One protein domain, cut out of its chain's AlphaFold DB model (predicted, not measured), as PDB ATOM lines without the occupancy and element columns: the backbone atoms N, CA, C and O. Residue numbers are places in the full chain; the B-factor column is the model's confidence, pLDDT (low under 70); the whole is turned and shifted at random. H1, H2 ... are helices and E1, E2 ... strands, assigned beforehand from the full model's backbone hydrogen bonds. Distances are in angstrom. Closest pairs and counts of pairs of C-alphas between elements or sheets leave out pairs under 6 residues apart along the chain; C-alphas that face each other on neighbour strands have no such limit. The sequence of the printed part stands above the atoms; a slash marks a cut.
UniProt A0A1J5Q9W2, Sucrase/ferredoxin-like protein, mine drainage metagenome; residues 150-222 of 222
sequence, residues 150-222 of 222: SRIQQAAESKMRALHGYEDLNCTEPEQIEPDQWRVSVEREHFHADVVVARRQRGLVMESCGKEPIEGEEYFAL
ATOM      1  N   SER A 150      21.194 -31.177 -12.544       92.00
ATOM      2  CA  SER A 150      21.594 -32.297 -11.683       92.00
ATOM      3  C   SER A 150      21.258 -32.026 -10.209       92.00
ATOM      4  O   SER A 150      21.085 -30.883  -9.793       92.00
ATOM      5  N   ARG A 151      21.227 -33.067  -9.363       92.31
ATOM      6  CA  ARG A 151      20.986 -32.899  -7.910       92.31
ATOM      7  C   ARG A 151      22.013 -31.985  -7.234       92.31
ATOM      8  O   ARG A 151      21.671 -31.287  -6.285       92.31
ATOM      9  N   ILE A 152      23.248 -31.984  -7.733       95.75
ATOM     10  CA  ILE A 152      24.335 -31.137  -7.236       95.75
ATOM     11  C   ILE A 152      24.040 -29.669  -7.575       95.75
ATOM     12  O   ILE A 152      24.002 -28.826  -6.680       95.75
ATOM     13  N   GLN A 153      23.723 -29.376  -8.841       95.19
ATOM     14  CA  GLN A 153      23.331 -28.029  -9.282       95.19
ATOM     15  C   GLN A 153      22.062 -27.544  -8.567       95.19
ATOM     16  O   GLN A 153      22.027 -26.415  -8.089       95.19
ATOM     17  N   GLN A 154      21.045 -28.399  -8.406       93.62
ATOM     18  CA  GLN A 154      19.817 -28.060  -7.675       93.62
ATOM     19  C   GLN A 154      20.092 -27.660  -6.218       93.62
ATOM     20  O   GLN A 154      19.425 -26.762  -5.701       93.62
ATOM     21  N   ALA A 155      21.057 -28.298  -5.544       95.00
ATOM     22  CA  ALA A 155      21.440 -27.948  -4.175       95.00
ATOM     23  C   ALA A 155      22.122 -26.570  -4.108       95.00
ATOM     24  O   ALA A 155      21.756 -25.751  -3.258       95.00
ATOM     25  N   ALA A 156      23.057 -26.296  -5.024       96.25
ATOM     26  CA  ALA A 156      23.717 -24.996  -5.140       96.25
ATOM     27  C   ALA A 156      22.711 -23.877  -5.447       96.25
ATOM     28  O   ALA A 156      22.640 -22.869  -4.740       96.25
ATOM     29  N   GLU A 157      21.867 -24.097  -6.453       93.81
ATOM     30  CA  GLU A 157      20.826 -23.164  -6.860       93.81
ATOM     31  C   GLU A 157      19.853 -22.886  -5.709       93.81
ATOM     32  O   GLU A 157      19.610 -21.732  -5.366       93.81
ATOM     33  N   SER A 158      19.330 -23.932  -5.059       93.00
ATOM     34  CA  SER A 158      18.369 -23.789  -3.957       93.00
ATOM     35  C   SER A 158      18.941 -22.974  -2.798       93.00
ATOM     36  O   SER A 158      18.222 -22.160  -2.215       93.00
ATOM     37  N   LYS A 159      20.232 -23.144  -2.479       94.81
ATOM     38  CA  LYS A 159      20.921 -22.336  -1.465       94.81
ATOM     39  C   LYS A 159      20.949 -20.860  -1.862       94.81
ATOM     40  O   LYS A 159      20.582 -20.016  -1.047       94.81
ATOM     41  N   MET A 160      21.345 -20.546  -3.094       95.12
ATOM     42  CA  MET A 160      21.428 -19.159  -3.567       95.12
ATOM     43  C   MET A 160      20.047 -18.498  -3.667       95.12
ATOM     44  O   MET A 160      19.889 -17.350  -3.249       95.12
ATOM     45  N   ARG A 161      19.018 -19.231  -4.114       92.81
ATOM     46  CA  ARG A 161      17.620 -18.764  -4.078       92.81
ATOM     47  C   ARG A 161      17.178 -18.426  -2.659       92.81
ATOM     48  O   ARG A 161      16.585 -17.378  -2.443       92.81
ATOM     49  N   ALA A 162      17.475 -19.292  -1.691       91.94
ATOM     50  CA  ALA A 162      17.087 -19.078  -0.299       91.94
ATOM     51  C   ALA A 162      17.787 -17.864   0.337       91.94
ATOM     52  O   ALA A 162      17.182 -17.184   1.160       91.94
ATOM     53  N   LEU A 163      19.040 -17.588  -0.038       94.69
ATOM     54  CA  LEU A 163      19.801 -16.450   0.488       94.69
ATOM     55  C   LEU A 163      19.403 -15.112  -0.140       94.69
ATOM     56  O   LEU A 163      19.388 -14.099   0.556       94.69
ATOM     57  N   HIS A 164      19.103 -15.098  -1.439       94.12
ATOM     58  CA  HIS A 164      18.967 -13.851  -2.197       94.12
ATOM     59  C   HIS A 164      17.569 -13.597  -2.772       94.12
ATOM     60  O   HIS A 164      17.289 -12.487  -3.216       94.12
ATOM     61  N   GLY A 165      16.693 -14.602  -2.796       90.81
ATOM     62  CA  GLY A 165      15.369 -14.509  -3.419       90.81
ATOM     63  C   GLY A 165      15.396 -14.490  -4.951       90.81
ATOM     64  O   GLY A 165      14.374 -14.210  -5.570       90.81
ATOM     65  N   TYR A 166      16.545 -14.770  -5.575       90.12
ATOM     66  CA  TYR A 166      16.655 -14.815  -7.030       90.12
ATOM     67  C   TYR A 166      15.895 -15.997  -7.617       90.12
ATOM     68  O   TYR A 166      15.804 -17.067  -7.016       90.12
ATOM     69  N   GLU A 167      15.384 -15.819  -8.831       84.88
ATOM     70  CA  GLU A 167      14.686 -16.877  -9.551       84.88
ATOM     71  C   GLU A 167      15.381 -17.261 -10.863       84.88
ATOM     72  O   GLU A 167      15.313 -18.401 -11.318       84.88
ATOM     73  N   ASP A 168      16.098 -16.336 -11.468       85.75
ATOM     74  CA  ASP A 168      16.780 -16.411 -12.757       85.75
ATOM     75  C   ASP A 168      18.239 -16.881 -12.631       85.75
ATOM     76  O   ASP A 168      19.114 -16.385 -13.328       85.75
ATOM     77  N   LEU A 169      18.500 -17.839 -11.738       89.12
ATOM     78  CA  LEU A 169      19.835 -18.403 -11.555       89.12
ATOM     79  C   LEU A 169      20.151 -19.471 -12.608       89.12
ATOM     80  O   LEU A 169      19.296 -20.289 -12.972       89.12
ATOM     81  N   ASN A 170      21.406 -19.465 -13.042       89.50
ATOM     82  CA  ASN A 170      22.040 -20.470 -13.880       89.50
ATOM     83  C   ASN A 170      23.102 -21.190 -13.046       89.50
ATOM     84  O   ASN A 170      23.620 -20.637 -12.074       89.50
ATOM     85  N   CYS A 171      23.420 -22.425 -13.413       91.94
ATOM     86  CA  CYS A 171      24.465 -23.201 -12.760       91.94
ATOM     87  C   CYS A 171      25.386 -23.784 -13.821       91.94
ATOM     88  O   CYS A 171      24.901 -24.348 -14.802       91.94
ATOM     89  N   THR A 172      26.693 -23.685 -13.602       93.06
ATOM     90  CA  THR A 172      27.677 -24.398 -14.421       93.06
ATOM     91  C   THR A 172      27.595 -25.900 -14.174       93.06
ATOM     92  O   THR A 172      26.958 -26.365 -13.221       93.06
ATOM     93  N   GLU A 173      28.269 -26.678 -15.017       93.75
ATOM     94  CA  GLU A 173      28.515 -28.084 -14.709       93.75
ATOM     95  C   GLU A 173      29.318 -28.221 -13.402       93.75
ATOM     96  O   GLU A 173      30.216 -27.405 -13.154       93.75
ATOM     97  N   PRO A 174      29.002 -29.208 -12.539       97.25
ATOM     98  CA  PRO A 174      29.739 -29.414 -11.298       97.25
ATOM     99  C   PRO A 174      31.193 -29.839 -11.533       97.25
ATOM    100  O   PRO A 174      31.458 -30.872 -12.147       97.25
ATOM    101  N   GLU A 175      32.137 -29.102 -10.953       98.06
ATOM    102  CA  GLU A 175      33.546 -29.490 -10.871       98.06
ATOM    103  C   GLU A 175      33.752 -30.328  -9.603       98.06
ATOM    104  O   GLU A 175      33.552 -29.834  -8.495       98.06
ATOM    105  N   GLN A 176      34.146 -31.597  -9.725       98.06
ATOM    106  CA  GLN A 176      34.465 -32.399  -8.542       98.06
ATOM    107  C   GLN A 176      35.796 -31.939  -7.929       98.06
ATOM    108  O   GLN A 176      36.826 -31.989  -8.597       98.06
ATOM    109  N   ILE A 177      35.778 -31.536  -6.654       98.12
ATOM    110  CA  ILE A 177      36.963 -31.021  -5.943       98.12
ATOM    111  C   ILE A 177      37.494 -31.992  -4.882       98.12
ATOM    112  O   ILE A 177      38.696 -32.037  -4.640       98.12
ATOM    113  N   GLU A 178      36.621 -32.810  -4.291       97.12
ATOM    114  CA  GLU A 178      36.966 -33.896  -3.364       97.12
ATOM    115  C   GLU A 178      36.023 -35.094  -3.601       97.12
ATOM    116  O   GLU A 178      34.993 -34.963  -4.281       97.12
ATOM    117  N   PRO A 179      36.314 -36.288  -3.049       96.44
ATOM    118  CA  PRO A 179      35.299 -37.325  -2.927       96.44
ATOM    119  C   PRO A 179      34.057 -36.754  -2.235       96.44
ATOM    120  O   PRO A 179      34.157 -36.147  -1.174       96.44
ATOM    121  N   ASP A 180      32.892 -36.928  -2.858       96.44
ATOM    122  CA  ASP A 180      31.612 -36.423  -2.354       96.44
ATOM    123  C   ASP A 180      31.485 -34.894  -2.229       96.44
ATOM    124  O   ASP A 180      30.536 -34.432  -1.592       96.44
ATOM    125  N   GLN A 181      32.364 -34.099  -2.859       98.12
ATOM    126  CA  GLN A 181      32.210 -32.642  -2.932       98.12
ATOM    127  C   GLN A 181      32.469 -32.075  -4.327       98.12
ATOM    128  O   GLN A 181      33.417 -32.448  -5.023       98.12
ATOM    129  N   TRP A 182      31.644 -31.101  -4.697       98.56
ATOM    130  CA  TRP A 182      31.691 -30.421  -5.983       98.56
ATOM    131  C   TRP A 182      31.609 -28.914  -5.801       98.56
ATOM    132  O   TRP A 182      30.882 -28.433  -4.934       98.56
ATOM    133  N   ARG A 183      32.298 -28.166  -6.656       98.44
ATOM    134  CA  ARG A 183      32.086 -26.735  -6.842       98.44
ATOM    135  C   ARG A 183      31.106 -26.522  -7.992       98.44
ATOM    136  O   ARG A 183      31.240 -27.127  -9.052       98.44
ATOM    137  N   VAL A 184      30.124 -25.655  -7.780       98.00
ATOM    138  CA  VAL A 184      29.191 -25.185  -8.808       98.00
ATOM    139  C   VAL A 184      29.200 -23.667  -8.788       98.00
ATOM    140  O   VAL A 184      28.919 -23.072  -7.745       98.00
ATOM    141  N   SER A 185      29.476 -23.041  -9.927       96.94
ATOM    142  CA  SER A 185      29.286 -21.603 -10.069       96.94
ATOM    143  C   SER A 185      27.814 -21.329 -10.360       96.94
ATOM    144  O   SER A 185      27.217 -21.911 -11.270       96.94
ATOM    145  N   VAL A 186      27.214 -20.461  -9.555       95.81
ATOM    146  CA  VAL A 186      25.835 -20.007  -9.691       95.81
ATOM    147  C   VAL A 186      25.852 -18.551 -10.124       95.81
ATOM    148  O   VAL A 186      26.450 -17.703  -9.461       95.81
ATOM    149  N   GLU A 187      25.178 -18.249 -11.225       94.31
ATOM    150  CA  GLU A 187      25.270 -16.938 -11.860       94.31
ATOM    151  C   GLU A 187      23.927 -16.431 -12.379       94.31
ATOM    152  O   GLU A 187      23.018 -17.195 -12.700       94.31
ATOM    153  N   ARG A 188      23.817 -15.109 -12.457       91.62
ATOM    154  CA  ARG A 188      22.769 -14.369 -13.168       91.62
ATOM    155  C   ARG A 188      23.345 -13.019 -13.586       91.62
ATOM    156  O   ARG A 188      24.506 -12.709 -13.314       91.62
ATOM    157  N   GLU A 189      22.526 -12.181 -14.206       89.88
ATOM    158  CA  GLU A 189      22.940 -10.820 -14.530       89.88
ATOM    159  C   GLU A 189      23.428 -10.080 -13.268       89.88
ATOM    160  O   GLU A 189      22.707  -9.956 -12.273       89.88
ATOM    161  N   HIS A 190      24.683  -9.623 -13.312       92.56
ATOM    162  CA  HIS A 190      25.368  -8.912 -12.226       92.56
ATOM    163  C   HIS A 190      25.506  -9.681 -10.900       92.56
ATOM    164  O   HIS A 190      25.683  -9.062  -9.849       92.56
ATOM    165  N   PHE A 191      25.454 -11.013 -10.916       95.19
ATOM    166  CA  PHE A 191      25.710 -11.828  -9.730       95.19
ATOM    167  C   PHE A 191      26.425 -13.122 -10.102       95.19
ATOM    168  O   PHE A 191      26.069 -13.791 -11.069       95.19
ATOM    169  N   HIS A 192      27.405 -13.483  -9.283       95.75
ATOM    170  CA  HIS A 192      28.166 -14.714  -9.414       95.75
ATOM    171  C   HIS A 192      28.598 -15.185  -8.024       95.75
ATOM    172  O   HIS A 192      29.040 -14.373  -7.206       95.75
ATOM    173  N   ALA A 193      28.473 -16.482  -7.764       97.25
ATOM    174  CA  ALA A 193      28.928 -17.115  -6.536       97.25
ATOM    175  C   ALA A 193      29.366 -18.559  -6.796       97.25
ATOM    176  O   ALA A 193      28.647 -19.316  -7.445       97.25
ATOM    177  N   ASP A 194      30.491 -18.961  -6.210       97.88
ATOM    178  CA  ASP A 194      30.892 -20.364  -6.160       97.88
ATOM    179  C   ASP A 194      30.305 -21.037  -4.923       97.88
ATOM    180  O   ASP A 194      30.472 -20.572  -3.793       97.88
ATOM    181  N   VAL A 195      29.632 -22.163  -5.138       98.19
ATOM    182  CA  VAL A 195      28.990 -22.942  -4.084       98.19
ATOM    183  C   VAL A 195      29.631 -24.316  -4.020       98.19
ATOM    184  O   VAL A 195      29.642 -25.050  -5.008       98.19
ATOM    185  N   VAL A 196      30.137 -24.685  -2.844       98.44
ATOM    186  CA  VAL A 196      30.571 -26.061  -2.589       98.44
ATOM    187  C   VAL A 196      29.364 -26.874  -2.143       98.44
ATOM    188  O   VAL A 196      28.681 -26.519  -1.184       98.44
ATOM    189  N   VAL A 197      29.092 -27.963  -2.848       98.38
ATOM    190  CA  VAL A 197      28.023 -28.912  -2.553       98.38
ATOM    191  C   VAL A 197      28.653 -30.220  -2.119       98.38
ATOM    192  O   VAL A 197      29.480 -30.774  -2.837       98.38
ATOM    193  N   ALA A 198      28.227 -30.738  -0.973       97.81
ATOM    194  CA  ALA A 198      28.651 -32.028  -0.456       97.81
ATOM    195  C   ALA A 198      27.522 -33.060  -0.542       97.81
ATOM    196  O   ALA A 198      26.336 -32.719  -0.464       97.81
ATOM    197  N   ARG A 199      27.889 -34.337  -0.664       96.88
ATOM    198  CA  ARG A 199      26.983 -35.481  -0.545       96.88
ATOM    199  C   ARG A 199      27.133 -36.124   0.829       96.88
ATOM    200  O   ARG A 199      28.239 -36.346   1.307       96.88
ATOM    201  N   ARG A 200      26.010 -36.480   1.454       94.31
ATOM    202  CA  ARG A 200      25.988 -37.325   2.657       94.31
ATOM    203  C   ARG A 200      24.907 -38.387   2.585       94.31
ATOM    204  O   ARG A 200      23.866 -38.194   1.958       94.31
ATOM    205  N   GLN A 201      25.133 -39.479   3.304       92.31
ATOM    206  CA  GLN A 201      24.088 -40.451   3.597       92.31
ATOM    207  C   GLN A 201      23.137 -39.879   4.647       92.31
ATOM    208  O   GLN A 201      23.559 -39.309   5.653       92.31
ATOM    209  N   ARG A 202      21.840 -40.032   4.405       85.12
ATOM    210  CA  ARG A 202      20.765 -39.592   5.300       85.12
ATOM    211  C   ARG A 202      20.135 -40.765   6.063       85.12
ATOM    212  O   ARG A 202      19.250 -40.553   6.888       85.12
ATOM    213  N   GLY A 203      20.606 -41.989   5.809       87.88
ATOM    214  CA  GLY A 203      20.017 -43.214   6.340       87.88
ATOM    215  C   GLY A 203      18.657 -43.500   5.706       87.88
ATOM    216  O   GLY A 203      18.380 -43.063   4.588       87.88
ATOM    217  N   LEU A 204      17.804 -44.234   6.419       88.38
ATOM    218  CA  LEU A 204      16.477 -44.588   5.924       88.38
ATOM    219  C   LEU A 204      15.557 -43.366   5.879       88.38
ATOM    220  O   LEU A 204      15.295 -42.712   6.890       88.38
ATOM    221  N   VAL A 205      15.023 -43.088   4.695       84.25
ATOM    222  CA  VAL A 205      14.027 -42.051   4.447       84.25
ATOM    223  C   VAL A 205      12.805 -42.668   3.790       84.25
ATOM    224  O   VAL A 205      12.906 -43.578   2.971       84.25
ATOM    225  N   MET A 206      11.628 -42.163   4.140       81.62
ATOM    226  CA  MET A 206      10.394 -42.573   3.478       81.62
ATOM    227  C   MET A 206      10.459 -42.200   1.988       81.62
ATOM    228  O   MET A 206      10.667 -41.028   1.662       81.62
ATOM    229  N   GLU A 207      10.274 -43.177   1.091       79.88
ATOM    230  CA  GLU A 207      10.199 -42.912  -0.355       79.88
ATOM    231  C   GLU A 207       8.947 -42.078  -0.673       79.88
ATOM    232  O   GLU A 207       9.016 -41.073  -1.379       79.88
ATOM    233  N   SER A 208       7.806 -42.461  -0.093       82.50
ATOM    234  CA  SER A 208       6.556 -41.694  -0.050       82.50
ATOM    235  C   SER A 208       5.526 -42.340   0.873       82.50
ATOM    236  O   SER A 208       5.761 -43.393   1.464       82.50
ATOM    237  N   CYS A 209       4.368 -41.690   0.995       77.94
ATOM    238  CA  CYS A 209       3.219 -42.161   1.751       77.94
ATOM    239  C   CYS A 209       2.902 -43.640   1.488       77.94
ATOM    240  O   CYS A 209       2.543 -44.021   0.373       77.94
ATOM    241  N   GLY A 210       2.977 -44.455   2.539       78.44
ATOM    242  CA  GLY A 210       2.618 -45.872   2.478       78.44
ATOM    243  C   GLY A 210       3.635 -46.766   1.765       78.44
ATOM    244  O   GLY A 210       3.323 -47.929   1.529       78.44
ATOM    245  N   LYS A 211       4.826 -46.254   1.430       83.69
ATOM    246  CA  LYS A 211       5.940 -47.057   0.913       83.69
ATOM    247  C   LYS A 211       6.978 -47.334   1.990       83.69
ATOM    248  O   LYS A 211       7.100 -46.588   2.963       83.69
ATOM    249  N   GLU A 212       7.734 -48.407   1.790       86.62
ATOM    250  CA  GLU A 212       8.839 -48.759   2.673       86.62
ATOM    251  C   GLU A 212       9.942 -47.686   2.634       86.62
ATOM    252  O   GLU A 212      10.180 -47.066   1.591       86.62
ATOM    253  N   PRO A 213      10.612 -47.422   3.769       87.62
ATOM    254  CA  PRO A 213      11.785 -46.564   3.787       87.62
ATOM    255  C   PRO A 213      12.916 -47.135   2.926       87.62
ATOM    256  O   PRO A 213      13.176 -48.335   2.948       87.62
ATOM    257  N   ILE A 214      13.626 -46.255   2.229       89.06
ATOM    258  CA  ILE A 214      14.802 -46.582   1.416       89.06
ATOM    259  C   ILE A 214      16.022 -45.830   1.942       89.06
ATOM    260  O   ILE A 214      15.881 -44.796   2.597       89.06
ATOM    261  N   GLU A 215      17.227 -46.308   1.635       90.56
ATOM    262  CA  GLU A 215      18.434 -45.518   1.880       90.56
ATOM    263  C   GLU A 215      18.402 -44.239   1.039       90.56
ATOM    264  O   GLU A 215      18.211 -44.260  -0.180       90.56
ATOM    265  N   GLY A 216      18.536 -43.104   1.716       85.44
ATOM    266  CA  GLY A 216      18.540 -41.792   1.099       85.44
ATOM    267  C   GLY A 216      19.919 -41.168   1.153       85.44
ATOM    268  O   GLY A 216      20.548 -41.114   2.206       85.44
ATOM    269  N   GLU A 217      20.330 -40.584   0.041       89.56
ATOM    270  CA  GLU A 217      21.421 -39.617  -0.006       89.56
ATOM    271  C   GLU A 217      20.863 -38.190  -0.092       89.56
ATOM    272  O   GLU A 217      19.726 -37.944  -0.519       89.56
ATOM    273  N   GLU A 218      21.673 -37.233   0.335       90.88
ATOM    274  CA  GLU A 218      21.369 -35.813   0.291       90.88
ATOM    275  C   GLU A 218      22.568 -35.040  -0.247       90.88
ATOM    276  O   GLU A 218      23.702 -35.279   0.164       90.88
ATOM    277  N   TYR A 219      22.282 -34.091  -1.136       94.31
ATOM    278  CA  TYR A 219      23.228 -33.089  -1.610       94.31
ATOM    279  C   TYR A 219      22.880 -31.761  -0.949       94.31
ATOM    280  O   TYR A 219      21.714 -31.356  -0.960       94.31
ATOM    281  N   PHE A 220      23.864 -31.095  -0.355       94.88
ATOM    282  CA  PHE A 220      23.657 -29.850   0.379       94.88
ATOM    283  C   PHE A 220      24.828 -28.893   0.165       94.88
ATOM    284  O   PHE A 220      25.973 -29.320   0.063       94.88
ATOM    285  N   ALA A 221      24.527 -27.598   0.086       95.50
ATOM    286  CA  ALA A 221      25.544 -26.558   0.011       95.50
ATOM    287  C   ALA A 221      26.181 -26.324   1.390       95.50
ATOM    288  O   ALA A 221      25.444 -26.212   2.382       95.50
ATOM    289  N   LEU A 222      27.514 -26.256   1.428       91.69
ATOM    290  CA  LEU A 222      28.315 -25.954   2.620       91.69
ATOM    291  C   LEU A 222      28.207 -24.477   3.035       91.69
ATOM    292  O   LEU A 222      27.901 -23.617   2.175       91.69
TER     293      LEU A 222
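Overview. This is residues 150 to 222 of the 222 residues of the protein "Sucrase/ferredoxin-like protein" of mine drainage metagenome (UniProt A0A1J5Q9W2). One strongly twisted, curled sheet of four strands has helix H1 tucked into its curve, packing on E2, E3 and E4. The hairpin of E3 and E4 reaches toward one end of the elongated outline. The 73 printed residues hold H1, then E1 to E4, an antiparallel meander, each strand beside the one before; the class is mixed. The whole is loose, radius of gyration of the C-alphas 14.1 A, spanning 46 by 28 by 17 A.

Arrangement. Start at H1, residues 151 to 164, with every O i to N i+4 pair within hydrogen-bond range. It is on the sheet, at the sheet's level, height 0.9 A; its closest C-alphas to E4, residues 213 to 221, are Ala 155 and Phe 220, 5.4 A. Next, E1, residues 175 to 178, and E2, residues 181 to 188, are antiparallel neighbours and form a hairpin, with N 183 and O 175 within hydrogen-bond range at 2.8 A. E3, residues 191 to 206, bends by 94 degrees at 203; see N 186 and O 193, 2.8 A, toward E2, and N 202 and O 216, 2.8 A, toward E4.

Along the chain. Find C-alpha 151 at (20.986, -32.899, -7.910); H1 runs 20.0 A. E1 runs 9.4 A, E2 23.0 A, E3 36.8 A, and E4 24.6 A to C-alpha 221 at (25.544, -26.558, 0.011).

Size, cuts and confidence. The C-alphas of His 190 and Gly 210 are farthest apart, 45.8 A. The printed part has no cut, no link is long, and no printed residue is under 70 in pLDDT.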